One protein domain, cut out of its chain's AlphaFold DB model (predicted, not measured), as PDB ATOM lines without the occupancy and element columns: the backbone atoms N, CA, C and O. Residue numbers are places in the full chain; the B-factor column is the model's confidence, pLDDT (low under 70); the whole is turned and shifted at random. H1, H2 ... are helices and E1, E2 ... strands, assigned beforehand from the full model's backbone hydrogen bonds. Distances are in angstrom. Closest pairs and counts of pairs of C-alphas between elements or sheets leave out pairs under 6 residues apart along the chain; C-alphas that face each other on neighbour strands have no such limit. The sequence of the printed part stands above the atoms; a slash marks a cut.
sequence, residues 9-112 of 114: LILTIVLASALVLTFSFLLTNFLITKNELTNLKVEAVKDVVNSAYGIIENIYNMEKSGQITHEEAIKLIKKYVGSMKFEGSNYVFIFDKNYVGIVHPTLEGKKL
ATOM      1  N   LEU A   9     189.049 256.515 161.338       88.81
ATOM      2  CA  LEU A   9     189.135 257.556 162.361       88.81
ATOM      3  C   LEU A   9     190.163 257.189 163.443       88.81
ATOM      4  O   LEU A   9     191.048 257.993 163.728       88.81
ATOM      5  N   ILE A  10     190.117 255.957 163.959       92.12
ATOM      6  CA  ILE A  10     191.088 255.446 164.940       92.12
ATOM      7  C   ILE A  10     192.512 255.474 164.367       92.12
ATOM      8  O   ILE A  10     193.415 256.005 165.007       92.12
ATOM      9  N   LEU A  11     192.711 254.984 163.137       93.12
ATOM     10  CA  LEU A  11     194.016 255.014 162.463       93.12
ATOM     11  C   LEU A  11     194.560 256.439 162.319       93.12
ATOM     12  O   LEU A  11     195.739 256.678 162.565       93.12
ATOM     13  N   THR A  12     193.701 257.396 161.959       93.06
ATOM     14  CA  THR A  12     194.119 258.796 161.803       93.06
ATOM     15  C   THR A  12     194.553 259.392 163.144       93.06
ATOM     16  O   THR A  12     195.553 260.102 163.196       93.06
ATOM     17  N   ILE A  13     193.842 259.079 164.233       94.81
ATOM     18  CA  ILE A  13     194.180 259.551 165.583       94.81
ATOM     19  C   ILE A  13     195.509 258.956 166.053       94.81
ATOM     20  O   ILE A  13     196.344 259.694 166.565       94.81
ATOM     21  N   VAL A  14     195.727 257.654 165.849       96.12
ATOM     22  CA  VAL A  14     196.983 256.983 166.226       96.12
ATOM     23  C   VAL A  14     198.172 257.551 165.448       96.12
ATOM     24  O   VAL A  14     199.229 257.796 166.019       96.12
ATOM     25  N   LEU A  15     198.006 257.813 164.151       96.06
ATOM     26  CA  LEU A  15     199.059 258.436 163.346       96.06
ATOM     27  C   LEU A  15     199.327 259.879 163.781       96.06
ATOM     28  O   LEU A  15     200.483 260.281 163.902       96.06
ATOM     29  N   ALA A  16     198.276 260.653 164.055       96.00
ATOM     30  CA  ALA A  16     198.414 262.020 164.539       96.00
ATOM     31  C   ALA A  16     199.107 262.068 165.909       96.00
ATOM     32  O   ALA A  16     200.000 262.888 166.109       96.00
ATOM     33  N   SER A  17     198.756 261.171 166.835       95.62
ATOM     34  CA  SER A  17     199.400 261.109 168.148       95.62
ATOM     35  C   SER A  17     200.865 260.686 168.039       95.62
ATOM     36  O   SER A  17     201.720 261.318 168.656       95.62
ATOM     37  N   ALA A  18     201.186 259.700 167.194       97.00
ATOM     38  CA  ALA A  18     202.565 259.296 166.937       97.00
ATOM     39  C   ALA A  18     203.407 260.447 166.356       97.00
ATOM     40  O   ALA A  18     204.546 260.658 166.780       97.00
ATOM     41  N   LEU A  19     202.839 261.233 165.433       97.38
ATOM     42  CA  LEU A  19     203.494 262.414 164.866       97.38
ATOM     43  C   LEU A  19     203.750 263.491 165.923       97.38
ATOM     44  O   LEU A  19     204.861 264.009 165.994       97.38
ATOM     45  N   VAL A  20     202.760 263.800 166.763       97.62
ATOM     46  CA  VAL A  20     202.905 264.799 167.836       97.62
ATOM     47  C   VAL A  20     203.974 264.373 168.843       97.62
ATOM     48  O   VAL A  20     204.825 265.184 169.205       97.62
ATOM     49  N   LEU A  21     203.980 263.102 169.252       97.75
ATOM     50  CA  LEU A  21     204.982 262.569 170.178       97.75
ATOM     51  C   LEU A  21     206.389 262.617 169.576       97.75
ATOM     52  O   LEU A  21     207.322 263.081 170.228       97.75
ATOM     53  N   THR A  22     206.534 262.205 168.316       97.38
ATOM     54  CA  THR A  22     207.824 262.245 167.612       97.38
ATOM     55  C   THR A  22     208.319 263.680 167.468       97.38
ATOM     56  O   THR A  22     209.477 263.967 167.753       97.38
ATOM     57  N   PHE A  23     207.441 264.605 167.079       97.69
ATOM     58  CA  PHE A  23     207.791 266.014 166.944       97.69
ATOM     59  C   PHE A  23     208.209 266.629 168.284       97.69
ATOM     60  O   PHE A  23     209.233 267.304 168.357       97.69
ATOM     61  N   SER A  24     207.466 266.350 169.358       97.00
ATOM     62  CA  SER A  24     207.801 266.802 170.711       97.00
ATOM     63  C   SER A  24     209.154 266.255 171.182       97.00
ATOM     64  O   SER A  24     209.979 267.009 171.705       97.00
ATOM     65  N   PHE A  25     209.425 264.970 170.930       97.50
ATOM     66  CA  PHE A  25     210.710 264.348 171.241       97.50
ATOM     67  C   PHE A  25     211.861 265.002 170.466       97.50
ATOM     68  O   PHE A  25     212.865 265.387 171.068       97.50
ATOM     69  N   LEU A  26     211.714 265.185 169.150       97.69
ATOM     70  CA  LEU A  26     212.734 265.819 168.308       97.69
ATOM     71  C   LEU A  26     213.006 267.264 168.728       97.69
ATOM     72  O   LEU A  26     214.165 267.658 168.832       97.69
ATOM     73  N   LEU A  27     211.956 268.037 169.012       97.00
ATOM     74  CA  LEU A  27     212.086 269.419 169.469       97.00
ATOM     75  C   LEU A  27     212.864 269.496 170.788       97.00
ATOM     76  O   LEU A  27     213.764 270.320 170.927       97.00
ATOM     77  N   THR A  28     212.553 268.610 171.735       96.50
ATOM     78  CA  THR A  28     213.230 268.569 173.037       96.50
ATOM     79  C   THR A  28     214.711 268.227 172.878       96.50
ATOM     80  O   THR A  28     215.562 268.943 173.403       96.50
ATOM     81  N   ASN A  29     215.031 267.194 172.091       96.69
ATOM     82  CA  ASN A  29     216.420 266.820 171.807       96.69
ATOM     83  C   ASN A  29     217.181 267.957 171.124       96.69
ATOM     84  O   ASN A  29     218.285 268.292 171.535       96.69
ATOM     85  N   PHE A  30     216.574 268.604 170.129       96.25
ATOM     86  CA  PHE A  30     217.199 269.724 169.432       96.25
ATOM     87  C   PHE A  30     217.562 270.873 170.383       96.25
ATOM     88  O   PHE A  30     218.666 271.415 170.304       96.25
ATOM     89  N   LEU A  31     216.661 271.236 171.302       95.12
ATOM     90  CA  LEU A  31     216.911 272.298 172.279       95.12
ATOM     91  C   LEU A  31     218.022 271.923 173.270       95.12
ATOM     92  O   LEU A  31     218.889 272.755 173.540       95.12
ATOM     93  N   ILE A  32     218.025 270.681 173.765       95.62
ATOM     94  CA  ILE A  32     219.053 270.178 174.688       95.62
ATOM     95  C   ILE A  32     220.420 270.171 174.005       95.62
ATOM     96  O   ILE A  32     221.342 270.829 174.483       95.62
ATOM     97  N   THR A  33     220.537 269.526 172.842       95.81
ATOM     98  CA  THR A  33     221.804 269.427 172.108       95.81
ATOM     99  C   THR A  33     222.345 270.804 171.733       95.81
ATOM    100  O   THR A  33     223.542 271.056 171.846       95.81
ATOM    101  N   LYS A  34     221.481 271.745 171.330       94.88
ATOM    102  CA  LYS A  34     221.905 273.123 171.048       94.88
ATOM    103  C   LYS A  34     222.522 273.793 172.281       94.88
ATOM    104  O   LYS A  34     223.539 274.483 172.158       94.88
ATOM    105  N   ASN A  35     221.906 273.617 173.447       94.44
ATOM    106  CA  ASN A  35     222.402 274.180 174.698       94.44
ATOM    107  C   ASN A  35     223.735 273.537 175.106       94.44
ATOM    108  O   ASN A  35     224.691 274.244 175.407       94.44
ATOM    109  N   GLU A  36     223.832 272.210 175.028       95.88
ATOM    110  CA  GLU A  36     225.056 271.460 175.329       95.88
ATOM    111  C   GLU A  36     226.219 271.870 174.425       95.88
ATOM    112  O   GLU A  36     227.299 272.173 174.921       95.88
ATOM    113  N   LEU A  37     225.999 271.976 173.112       95.25
ATOM    114  CA  LEU A  37     227.031 272.424 172.170       95.25
ATOM    115  C   LEU A  37     227.499 273.854 172.455       95.25
ATOM    116  O   LEU A  37     228.681 274.161 172.310       95.25
ATOM    117  N   THR A  38     226.582 274.734 172.861       94.56
ATOM    118  CA  THR A  38     226.936 276.104 173.256       94.56
ATOM    119  C   THR A  38     227.789 276.092 174.522       94.56
ATOM    120  O   THR A  38     228.834 276.736 174.554       94.56
ATOM    121  N   ASN A  39     227.394 275.310 175.528       96.00
ATOM    122  CA  ASN A  39     228.150 275.174 176.769       96.00
ATOM    123  C   ASN A  39     229.541 274.586 176.523       96.00
ATOM    124  O   ASN A  39     230.511 275.122 177.040       96.00
ATOM    125  N   LEU A  40     229.664 273.563 175.675       94.56
ATOM    126  CA  LEU A  40     230.956 272.982 175.303       94.56
ATOM    127  C   LEU A  40     231.896 274.018 174.677       94.56
ATOM    128  O   LEU A  40     233.072 274.065 175.023       94.56
ATOM    129  N   LYS A  41     231.381 274.890 173.800       93.19
ATOM    130  CA  LYS A  41     232.175 275.993 173.236       93.19
ATOM    131  C   LYS A  41     232.599 277.005 174.298       93.19
ATOM    132  O   LYS A  41     233.727 277.486 174.264       93.19
ATOM    133  N   VAL A  42     231.713 277.333 175.237       95.50
ATOM    134  CA  VAL A  42     232.035 278.241 176.348       95.50
ATOM    135  C   VAL A  42     233.109 277.636 177.254       95.50
ATOM    136  O   VAL A  42     234.054 278.337 177.600       95.50
ATOM    137  N   GLU A  43     233.001 276.354 177.606       95.69
ATOM    138  CA  GLU A  43     234.011 275.654 178.408       95.69
ATOM    139  C   GLU A  43     235.360 275.588 177.684       95.69
ATOM    140  O   GLU A  43     236.377 275.941 178.271       95.69
ATOM    141  N   ALA A  44     235.378 275.295 176.379       93.00
ATOM    142  CA  ALA A  44     236.614 275.318 175.596       93.00
ATOM    143  C   ALA A  44     237.311 276.692 175.635       93.00
ATOM    144  O   ALA A  44     238.530 276.777 175.789       93.00
ATOM    145  N   VAL A  45     236.548 277.790 175.549       96.19
ATOM    146  CA  VAL A  45     237.103 279.147 175.692       96.19
ATOM    147  C   VAL A  45     237.596 279.401 177.119       96.19
ATOM    148  O   VAL A  45     238.665 279.989 177.292       96.19
ATOM    149  N   LYS A  46     236.866 278.948 178.148       96.94
ATOM    150  CA  LYS A  46     237.301 279.071 179.550       96.94
ATOM    151  C   LYS A  46     238.617 278.347 179.798       96.94
ATOM    152  O   LYS A  46     239.481 278.918 180.449       96.94
ATOM    153  N   ASP A  47     238.808 277.154 179.247       96.94
ATOM    154  CA  ASP A  47     240.049 276.391 179.408       96.94
ATOM    155  C   ASP A  47     241.255 277.120 178.804       96.94
ATOM    156  O   ASP A  47     242.334 277.173 179.407       96.94
ATOM    157  N   VAL A  48     241.066 277.763 177.647       97.06
ATOM    158  CA  VAL A  48     242.093 278.617 177.028       97.06
ATOM    159  C   VAL A  48     242.408 279.820 177.921       97.06
ATOM    160  O   VAL A  48     243.581 280.128 178.146       97.06
ATOM    161  N   VAL A  49     241.385 280.485 178.465       97.25
ATOM    162  CA  VAL A  49     241.559 281.631 179.375       97.25
ATOM    163  C   VAL A  49     242.239 281.210 180.681       97.25
ATOM    164  O   VAL A  49     243.162 281.889 181.124       97.25
ATOM    165  N   ASN A  50     241.860 280.074 181.266       98.06
ATOM    166  CA  ASN A  50     242.473 279.523 182.475       98.06
ATOM    167  C   ASN A  50     243.949 279.180 182.245       98.06
ATOM    168  O   ASN A  50     244.796 279.472 183.088       98.06
ATOM    169  N   SER A  51     244.279 278.630 181.074       97.38
ATOM    170  CA  SER A  51     245.666 278.360 180.685       97.38
ATOM    171  C   SER A  51     246.483 279.652 180.576       97.38
ATOM    172  O   SER A  51     247.594 279.729 181.100       97.38
ATOM    173  N   ALA A  52     245.922 280.694 179.951       97.81
ATOM    174  CA  ALA A  52     246.555 282.011 179.893       97.81
ATOM    175  C   ALA A  52     246.742 282.614 181.296       97.81
ATOM    176  O   ALA A  52     247.801 283.165 181.594       97.81
ATOM    177  N   TYR A  53     245.745 282.462 182.172       97.94
ATOM    178  CA  TYR A  53     245.803 282.937 183.551       97.94
ATOM    179  C   TYR A  53     246.922 282.254 184.344       97.94
ATOM    180  O   TYR A  53     247.694 282.945 184.999       97.94
ATOM    181  N   GLY A  54     247.090 280.933 184.222       98.25
ATOM    182  CA  GLY A  54     248.182 280.211 184.887       98.25
ATOM    183  C   GLY A  54     249.578 280.679 184.448       98.25
ATOM    184  O   GLY A  54     250.490 280.786 185.268       98.25
ATOM    185  N   ILE A  55     249.746 281.030 183.167       98.06
ATOM    186  CA  ILE A  55     250.994 281.630 182.663       98.06
ATOM    187  C   ILE A  55     251.227 283.001 183.311       98.06
ATOM    188  O   ILE A  55     252.328 283.277 183.790       98.06
ATOM    189  N   ILE A  56     250.199 283.855 183.333       98.06
ATOM    190  CA  ILE A  56     250.279 285.203 183.913       98.06
ATOM    191  C   ILE A  56     250.561 285.131 185.415       98.06
ATOM    192  O   ILE A  56     251.399 285.878 185.904       98.06
ATOM    193  N   GLU A  57     249.914 284.221 186.139       98.50
ATOM    194  CA  GLU A  57     250.099 284.033 187.579       98.50
ATOM    195  C   GLU A  57     251.540 283.641 187.920       98.50
ATOM    196  O   GLU A  57     252.133 284.204 188.841       98.50
ATOM    197  N   ASN A  58     252.149 282.737 187.147       98.44
ATOM    198  CA  ASN A  58     253.557 282.386 187.325       98.44
ATOM    199  C   ASN A  58     254.472 283.607 187.114       98.44
ATOM    200  O   ASN A  58     255.299 283.925 187.967       98.44
ATOM    201  N   ILE A  59     254.272 284.346 186.017       98.50
ATOM    202  CA  ILE A  59     255.053 285.553 185.712       98.50
ATOM    203  C   ILE A  59     254.877 286.615 186.808       98.50
ATOM    204  O   ILE A  59     255.854 287.215 187.253       98.50
ATOM    205  N   TYR A  60     253.652 286.810 187.294       98.19
ATOM    206  CA  TYR A  60     253.355 287.733 188.385       98.19
ATOM    207  C   TYR A  60     254.047 287.325 189.693       98.19
ATOM    208  O   TYR A  60     254.571 288.172 190.413       98.19
ATOM    209  N   ASN A  61     254.116 286.028 189.999       98.56
ATOM    210  CA  ASN A  61     254.855 285.542 191.164       98.56
ATOM    211  C   ASN A  61     256.366 285.802 191.036       98.56
ATOM    212  O   ASN A  61     257.002 286.185 192.023       98.56
ATOM    213  N   MET A  62     256.937 285.660 189.834       98.56
ATOM    214  CA  MET A  62     258.334 286.023 189.568       98.56
ATOM    215  C   MET A  62     258.571 287.521 189.809       98.56
ATOM    216  O   MET A  62     259.501 287.874 190.536       98.56
ATOM    217  N   GLU A  63     257.700 288.385 189.279       98.56
ATOM    218  CA  GLU A  63     257.749 289.838 189.486       98.56
ATOM    219  C   GLU A  63     257.662 290.193 190.974       98.56
ATOM    220  O   GLU A  63     258.527 290.879 191.516       98.56
ATOM    221  N   LYS A  64     256.664 289.648 191.678       98.38
ATOM    222  CA  LYS A  64     256.440 289.888 193.109       98.38
ATOM    223  C   LYS A  64     257.626 289.456 193.973       98.38
ATOM    224  O   LYS A  64     257.896 290.071 195.001       98.38
ATOM    225  N   SER A  65     258.322 288.393 193.575       98.06
ATOM    226  CA  SER A  65     259.531 287.922 194.260       98.06
ATOM    227  C   SER A  65     260.795 288.725 193.923       98.06
ATOM    228  O   SER A  65     261.845 288.461 194.503       98.06
ATOM    229  N   GLY A  66     260.715 289.687 192.997       98.19
ATOM    230  CA  GLY A  66     261.846 290.494 192.540       98.19
ATOM    231  C   GLY A  66     262.791 289.770 191.577       98.19
ATOM    232  O   GLY A  66     263.884 290.268 191.324       98.19
ATOM    233  N   GLN A  67     262.399 288.607 191.041       98.38
ATOM    234  CA  GLN A  67     263.202 287.869 190.053       98.38
ATOM    235  C   GLN A  67     263.234 288.566 188.691       98.38
ATOM    236  O   GLN A  67     264.200 288.414 187.949       98.38
ATOM    237  N   ILE A  68     262.163 289.291 188.364       98.56
ATOM    238  CA  ILE A  68     262.016 290.068 187.134       98.56
ATOM    239  C   ILE A  68     261.392 291.426 187.452       98.56
ATOM    240  O   ILE A  68     260.664 291.579 188.434       98.56
ATOM    241  N   THR A  69     261.666 292.402 186.599       98.50
ATOM    242  CA  THR A  69     261.023 293.721 186.605       98.50
ATOM    243  C   THR A  69     259.603 293.662 186.034       98.50
ATOM    244  O   THR A  69     259.225 292.705 185.350       98.50
ATOM    245  N   HIS A  70     258.818 294.717 186.264       97.06
ATOM    246  CA  HIS A  70     257.485 294.850 185.674       97.06
ATOM    247  C   HIS A  70     257.542 294.845 184.137       97.06
ATOM    248  O   HIS A  70     256.761 294.168 183.468       97.06
ATOM    249  N   GLU A  71     258.508 295.553 183.548       96.94
ATOM    250  CA  GLU A  71     258.704 295.605 182.100       96.94
ATOM    251  C   GLU A  71     259.021 294.220 181.515       96.94
ATOM    252  O   GLU A  71     258.507 293.848 180.454       96.94
ATOM    253  N   GLU A  72     259.839 293.429 182.214       98.19
ATOM    254  CA  GLU A  72     260.134 292.045 181.839       98.19
ATOM    255  C   GLU A  72     258.902 291.148 181.965       98.19
ATOM    256  O   GLU A  72     258.639 290.362 181.052       98.19
ATOM    257  N   ALA A  73     258.106 291.300 183.026       98.19
ATOM    258  CA  ALA A  73     256.852 290.574 183.199       98.19
ATOM    259  C   ALA A  73     255.895 290.823 182.023       98.19
ATOM    260  O   ALA A  73     255.441 289.875 181.375       98.19
ATOM    261  N   ILE A  74     255.672 292.089 181.654       96.88
ATOM    262  CA  ILE A  74     254.841 292.454 180.497       96.88
ATOM    263  C   ILE A  74     255.403 291.865 179.197       96.88
ATOM    264  O   ILE A  74     254.647 291.347 178.371       96.88
ATOM    265  N   LYS A  75     256.728 291.883 179.005       97.44
ATOM    266  CA  LYS A  75     257.373 291.283 177.826       97.44
ATOM    267  C   LYS A  75     257.151 289.768 177.753       97.44
ATOM    268  O   LYS A  75     256.891 289.247 176.665       97.44
ATOM    269  N   LEU A  76     257.229 289.060 178.880       98.00
ATOM    270  CA  LEU A  76     256.960 287.621 178.950       98.00
ATOM    271  C   LEU A  76     255.482 287.313 178.686       98.00
ATOM    272  O   LEU A  76     255.193 286.408 177.904       98.00
ATOM    273  N   ILE A  77     254.559 288.097 179.249       97.88
ATOM    274  CA  ILE A  77     253.117 287.958 178.997       97.88
ATOM    275  C   ILE A  77     252.825 288.125 177.504       97.88
ATOM    276  O   ILE A  77     252.188 287.262 176.905       97.88
ATOM    277  N   LYS A  78     253.351 289.177 176.863       96.62
ATOM    278  CA  LYS A  78     253.202 289.384 175.413       96.62
ATOM    279  C   LYS A  78     253.741 288.216 174.596       96.62
ATOM    280  O   LYS A  78     253.088 287.765 173.661       96.62
ATOM    281  N   LYS A  79     254.914 287.697 174.961       96.38
ATOM    282  CA  LYS A  79     255.545 286.575 174.259       96.38
ATOM    283  C   LYS A  79     254.718 285.292 174.367       96.38
ATOM    284  O   LYS A  79     254.479 284.637 173.354       96.38
ATOM    285  N   TYR A  80     254.314 284.914 175.577       96.94
ATOM    286  CA  TYR A  80     253.675 283.620 175.817       96.94
ATOM    287  C   TYR A  80     252.169 283.655 175.590       96.94
ATOM    288  O   TYR A  80     251.655 282.790 174.895       96.94
ATOM    289  N   VAL A  81     251.466 284.669 176.099       97.31
ATOM    290  CA  VAL A  81     250.012 284.785 175.922       97.31
ATOM    291  C   VAL A  81     249.668 285.336 174.541       97.31
ATOM    292  O   VAL A  81     248.749 284.843 173.896       97.31
ATOM    293  N   GLY A  82     250.432 286.304 174.026       95.38
ATOM    294  CA  GLY A  82     250.179 286.880 172.697       95.38
ATOM    295  C   GLY A  82     250.403 285.917 171.531       95.38
ATOM    296  O   GLY A  82     249.850 286.123 170.449       95.38
ATOM    297  N   SER A  83     251.158 284.838 171.748       94.62
ATOM    298  CA  SER A  83     251.321 283.760 170.767       94.62
ATOM    299  C   SER A  83     250.271 282.651 170.889       94.62
ATOM    300  O   SER A  83     250.204 281.798 170.003       94.62
ATOM    301  N   MET A  84     249.418 282.663 171.924       95.50
ATOM    302  CA  MET A  84     248.363 281.662 172.077       95.50
ATOM    303  C   MET A  84     247.351 281.764 170.936       95.50
ATOM    304  O   MET A  84     246.759 282.818 170.678       95.50
ATOM    305  N   LYS A  85     247.133 280.626 170.279       94.81
ATOM    306  CA  LYS A  85     246.096 280.422 169.272       94.81
ATOM    307  C   LYS A  85     245.242 279.232 169.670       94.81
ATOM    308  O   LYS A  85     245.753 278.259 170.217       94.81
ATOM    309  N   PHE A  86     243.952 279.312 169.383       94.06
ATOM    310  CA  PHE A  86     243.018 278.212 169.595       94.06
ATOM    311  C   PHE A  86     242.029 278.150 168.435       94.06
ATOM    312  O   PHE A  86     241.837 279.142 167.733       94.06
ATOM    313  N   GLU A  87     241.448 276.970 168.203       92.19
ATOM    314  CA  GLU A  87     240.455 276.740 167.140       92.19
ATOM    315  C   GLU A  87     240.840 277.389 165.789       92.19
ATOM    316  O   GLU A  87     240.066 278.105 165.156       92.19
ATOM    317  N   GLY A  88     242.086 277.168 165.356       90.62
ATOM    318  CA  GLY A  88     242.640 277.760 164.141       90.62
ATOM    319  C   GLY A  88     243.243 279.141 164.392       90.62
ATOM    320  O   GLY A  88     244.413 279.248 164.758       90.62
ATOM    321  N   SER A  89     242.471 280.200 164.151       92.81
ATOM    322  CA  SER A  89     242.973 281.583 164.146       92.81
ATOM    323  C   SER A  89     242.516 282.436 165.330       92.81
ATOM    324  O   SER A  89     242.878 283.616 165.383       92.81
ATOM    325  N   ASN A  90     241.740 281.880 166.267       95.12
ATOM    326  CA  ASN A  90     241.311 282.631 167.444       95.12
ATOM    327  C   ASN A  90     242.513 282.940 168.341       95.12
ATOM    328  O   ASN A  90     243.550 282.275 168.285       95.12
ATOM    329  N   TYR A  91     242.395 283.994 169.141       95.56
ATOM    330  CA  TYR A  91     243.496 284.540 169.923       95.56
ATOM    331  C   TYR A  91     243.021 285.026 171.287       95.56
ATOM    332  O   TYR A  91     241.849 285.350 171.474       95.56
ATOM    333  N   VAL A  92     243.957 285.100 172.227       96.56
ATOM    334  CA  VAL A  92     243.739 285.706 173.542       96.56
ATOM    335  C   VAL A  92     244.110 287.184 173.470       96.56
ATOM    336  O   VAL A  92     245.076 287.557 172.802       96.56
ATOM    337  N   PHE A  93     243.343 288.032 174.146       96.00
ATOM    338  CA  PHE A  93     243.646 289.452 174.283       96.00
ATOM    339  C   PHE A  93     243.632 289.870 175.751       96.00
ATOM    340  O   PHE A  93     242.939 289.277 176.575       96.00
ATOM    341  N   ILE A  94     244.397 290.911 176.069       96.44
ATOM    342  CA  ILE A  94     244.478 291.506 177.402       96.44
ATOM    343  C   ILE A  94     244.424 293.018 177.238       96.44
ATOM    344  O   ILE A  94     245.235 293.594 176.509       96.44
ATOM    345  N   PHE A  95     243.498 293.651 177.948       95.50
ATOM    346  CA  PHE A  95     243.428 295.100 178.103       95.50
ATOM    347  C   PHE A  95     243.687 295.469 179.559       95.50
ATOM    348  O   PHE A  95     243.297 294.737 180.469       95.50
ATOM    349  N   ASP A  96     244.342 296.604 179.775       94.00
ATOM    350  CA  ASP A  96     244.429 297.184 181.109       94.00
ATOM    351  C   ASP A  96     243.098 297.844 181.524       94.00
ATOM    352  O   ASP A  96     242.139 297.947 180.753       94.00
ATOM    353  N   LYS A  97     243.049 298.352 182.759       93.88
ATOM    354  CA  LYS A  97     241.883 299.064 183.312       93.88
ATOM    355  C   LYS A  97     241.486 300.338 182.549       93.88
ATOM    356  O   LYS A  97     240.382 300.836 182.736       93.88
ATOM    357  N   ASN A  98     242.383 300.886 181.729       94.50
ATOM    358  CA  ASN A  98     242.153 302.069 180.902       94.50
ATOM    359  C   ASN A  98     241.776 301.698 179.459       94.50
ATOM    360  O   ASN A  98     241.696 302.586 178.602       94.50
ATOM    361  N   TYR A  99     241.535 300.409 179.200       93.19
ATOM    362  CA  TYR A  99     241.269 299.835 177.888       93.19
ATOM    363  C   TYR A  99     242.435 299.979 176.904       93.19
ATOM    364  O   TYR A  99     242.224 300.039 175.695       93.19
ATOM    365  N   VAL A 100     243.675 300.032 177.385       94.81
ATOM    366  CA  VAL A 100     244.873 299.983 176.537       94.81
ATOM    367  C   VAL A 100     245.263 298.530 176.302       94.81
ATOM    368  O   VAL A 100     245.361 297.741 177.243       94.81
ATOM    369  N   GLY A 101     245.463 298.156 175.037       95.06
ATOM    370  CA  GLY A 101     245.832 296.793 174.668       95.06
ATOM    371  C   GLY A 101     247.226 296.434 175.175       95.06
ATOM    372  O   GLY A 101     248.220 297.017 174.742       95.06
ATOM    373  N   ILE A 102     247.303 295.445 176.062       95.38
ATOM    374  CA  ILE A 102     248.560 294.835 176.510       95.38
ATOM    375  C   ILE A 102     248.918 293.668 175.596       95.38
ATOM    376  O   ILE A 102     250.061 293.550 175.172       95.38
ATOM    377  N   VAL A 103     247.929 292.847 175.245       96.00
ATOM    378  CA  VAL A 103     248.053 291.764 174.269       96.00
ATOM    379  C   VAL A 103     246.897 291.897 173.293       96.00
ATOM    380  O   VAL A 103     245.742 291.743 173.681       96.00
ATOM    381  N   HIS A 104     247.187 292.215 172.034       95.12
ATOM    382  CA  HIS A 104     246.192 292.218 170.963       95.12
ATOM    383  C   HIS A 104     246.893 292.217 169.597       95.12
ATOM    384  O   HIS A 104     247.787 293.040 169.404       95.12
ATOM    385  N   PRO A 105     246.453 291.429 168.597       91.06
ATOM    386  CA  PRO A 105     247.118 291.366 167.290       91.06
ATOM    387  C   PRO A 105     247.355 292.725 166.601       91.06
ATOM    388  O   PRO A 105     248.306 292.876 165.843       91.06
ATOM    389  N   THR A 106     246.488 293.713 166.843       91.56
ATOM    390  CA  THR A 106     246.517 295.030 166.167       91.56
ATOM    391  C   THR A 106     246.429 296.253 167.092       91.56
ATOM    392  O   THR A 106     246.612 297.389 166.632       91.56
ATOM    393  N   LEU A 107     246.132 296.046 168.381       92.94
ATOM    394  CA  LEU A 107     245.791 297.114 169.338       92.94
ATOM    395  C   LEU A 107     246.782 297.218 170.504       92.94
ATOM    396  O   LEU A 107     246.511 297.927 171.467       92.94
ATOM    397  N   GLU A 108     247.934 296.549 170.430       92.50
ATOM    398  CA  GLU A 108     248.981 296.735 171.436       92.50
ATOM    399  C   GLU A 108     249.392 298.210 171.560       92.50
ATOM    400  O   GLU A 108     249.689 298.876 170.567       92.50
ATOM    401  N   GLY A 109     249.376 298.722 172.793       91.31
ATOM    402  CA  GLY A 109     249.666 300.118 173.125       91.31
ATOM    403  C   GLY A 109     248.582 301.119 172.710       91.31
ATOM    404  O   GLY A 109     248.743 302.315 172.941       91.31
ATOM    405  N   LYS A 110     247.476 300.663 172.110       93.00
ATOM    406  CA  LYS A 110     246.372 301.520 171.668       93.00
ATOM    407  C   LYS A 110     245.190 301.388 172.616       93.00
ATOM    408  O   LYS A 110     244.888 300.301 173.102       93.00
ATOM    409  N   LYS A 111     244.500 302.505 172.845       91.75
ATOM    410  CA  LYS A 111     243.228 302.512 173.564       91.75
ATOM    411  C   LYS A 111     242.140 301.907 172.679       91.75
ATOM    412  O   LYS A 111     242.023 302.283 171.513       91.75
ATOM    413  N   LEU A 112     241.349 300.994 173.231       89.88
ATOM    414  CA  LEU A 112     240.130 300.511 172.604       89.88
ATOM    415  C   LEU A 112     239.142 301.678 172.539       89.88
ATOM    416  O   LEU A 112     238.759 302.241 173.567       89.88
TER     417      LEU A 112
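This is residues 9 to 112 of the 114 residues of the protein "Cache_2 domain-containing protein" of Thermosipho africanus (UniProt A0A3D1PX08). One very long helix, H1, sticks out as a bare arm over its first residues, 9 to 43, and at its far end the shorter H2 folds back on it to make a helical hairpin. Beyond H2 the chain winds through loops and short strand pairings, with the short strand E1 near H2, so that the picture is a long arm with a small head. The printed part has 104 residues, with two named helices and one named strand in the order H1, H2, E1, and its class is mostly helix. It is extended, with a radius of gyration of the C-alphas of 24.7 A and spans of 84 by 28 by 25 A, the arm making the length.

Start with H1, residues 9 to 64, and note that residues 9 to 43 of it stand free. Go on to residues 52 to 63, the part of H1 that alone touches H2, residues 70 to 81. The closest C-alphas of the two are those of Ile 59 and Ala 73, 5.9 A apart. H1 and H2 form a helical hairpin, running opposite ways at a shallow tilt of 34 degrees, only just short of steep. In H1 and H2 every pair of O i and N i+4 is within hydrogen-bond range. Next look for E1, residues 101 to 103, which pairs with no named strand. Residues 94 to 95 pair with it, antiparallel, as a stretch too short to bear a name. The closest C-alphas of H2 and E1 are those of Lys 78 and Val 103, 5.8 A apart, while H1 and E1 are apart.

Find C-alpha 9 at (189.135, 257.556, 162.361); from there H1 runs 80.8 A to C-alpha 64 at (256.440, 289.888, 193.109). H2 begins at C-alpha 70, and its first and last C-alphas, those of His 70 and Val 81, are 15.9 A apart. E1 spans 5.5 A from Gly 101 to Val 103, where C-alpha 103 stands at (248.053, 291.764, 174.269).

The two C-alphas farthest apart are those of Leu 9 and Gly 66, at 85.3 A. Without residues 9 to 43, the remaining 69 residues span 36 by 27 by 18 A. The link from H1 to H2 is tight, with 5 residues, and the link from H2 to E1 is long, with 19 residues, 82 to 100. In that long link, residues 85 to 86 pair with residues 90 to 91, antiparallel. The printed part has no cut, its mean pLDDT is 95.8, and no printed residue is under 70.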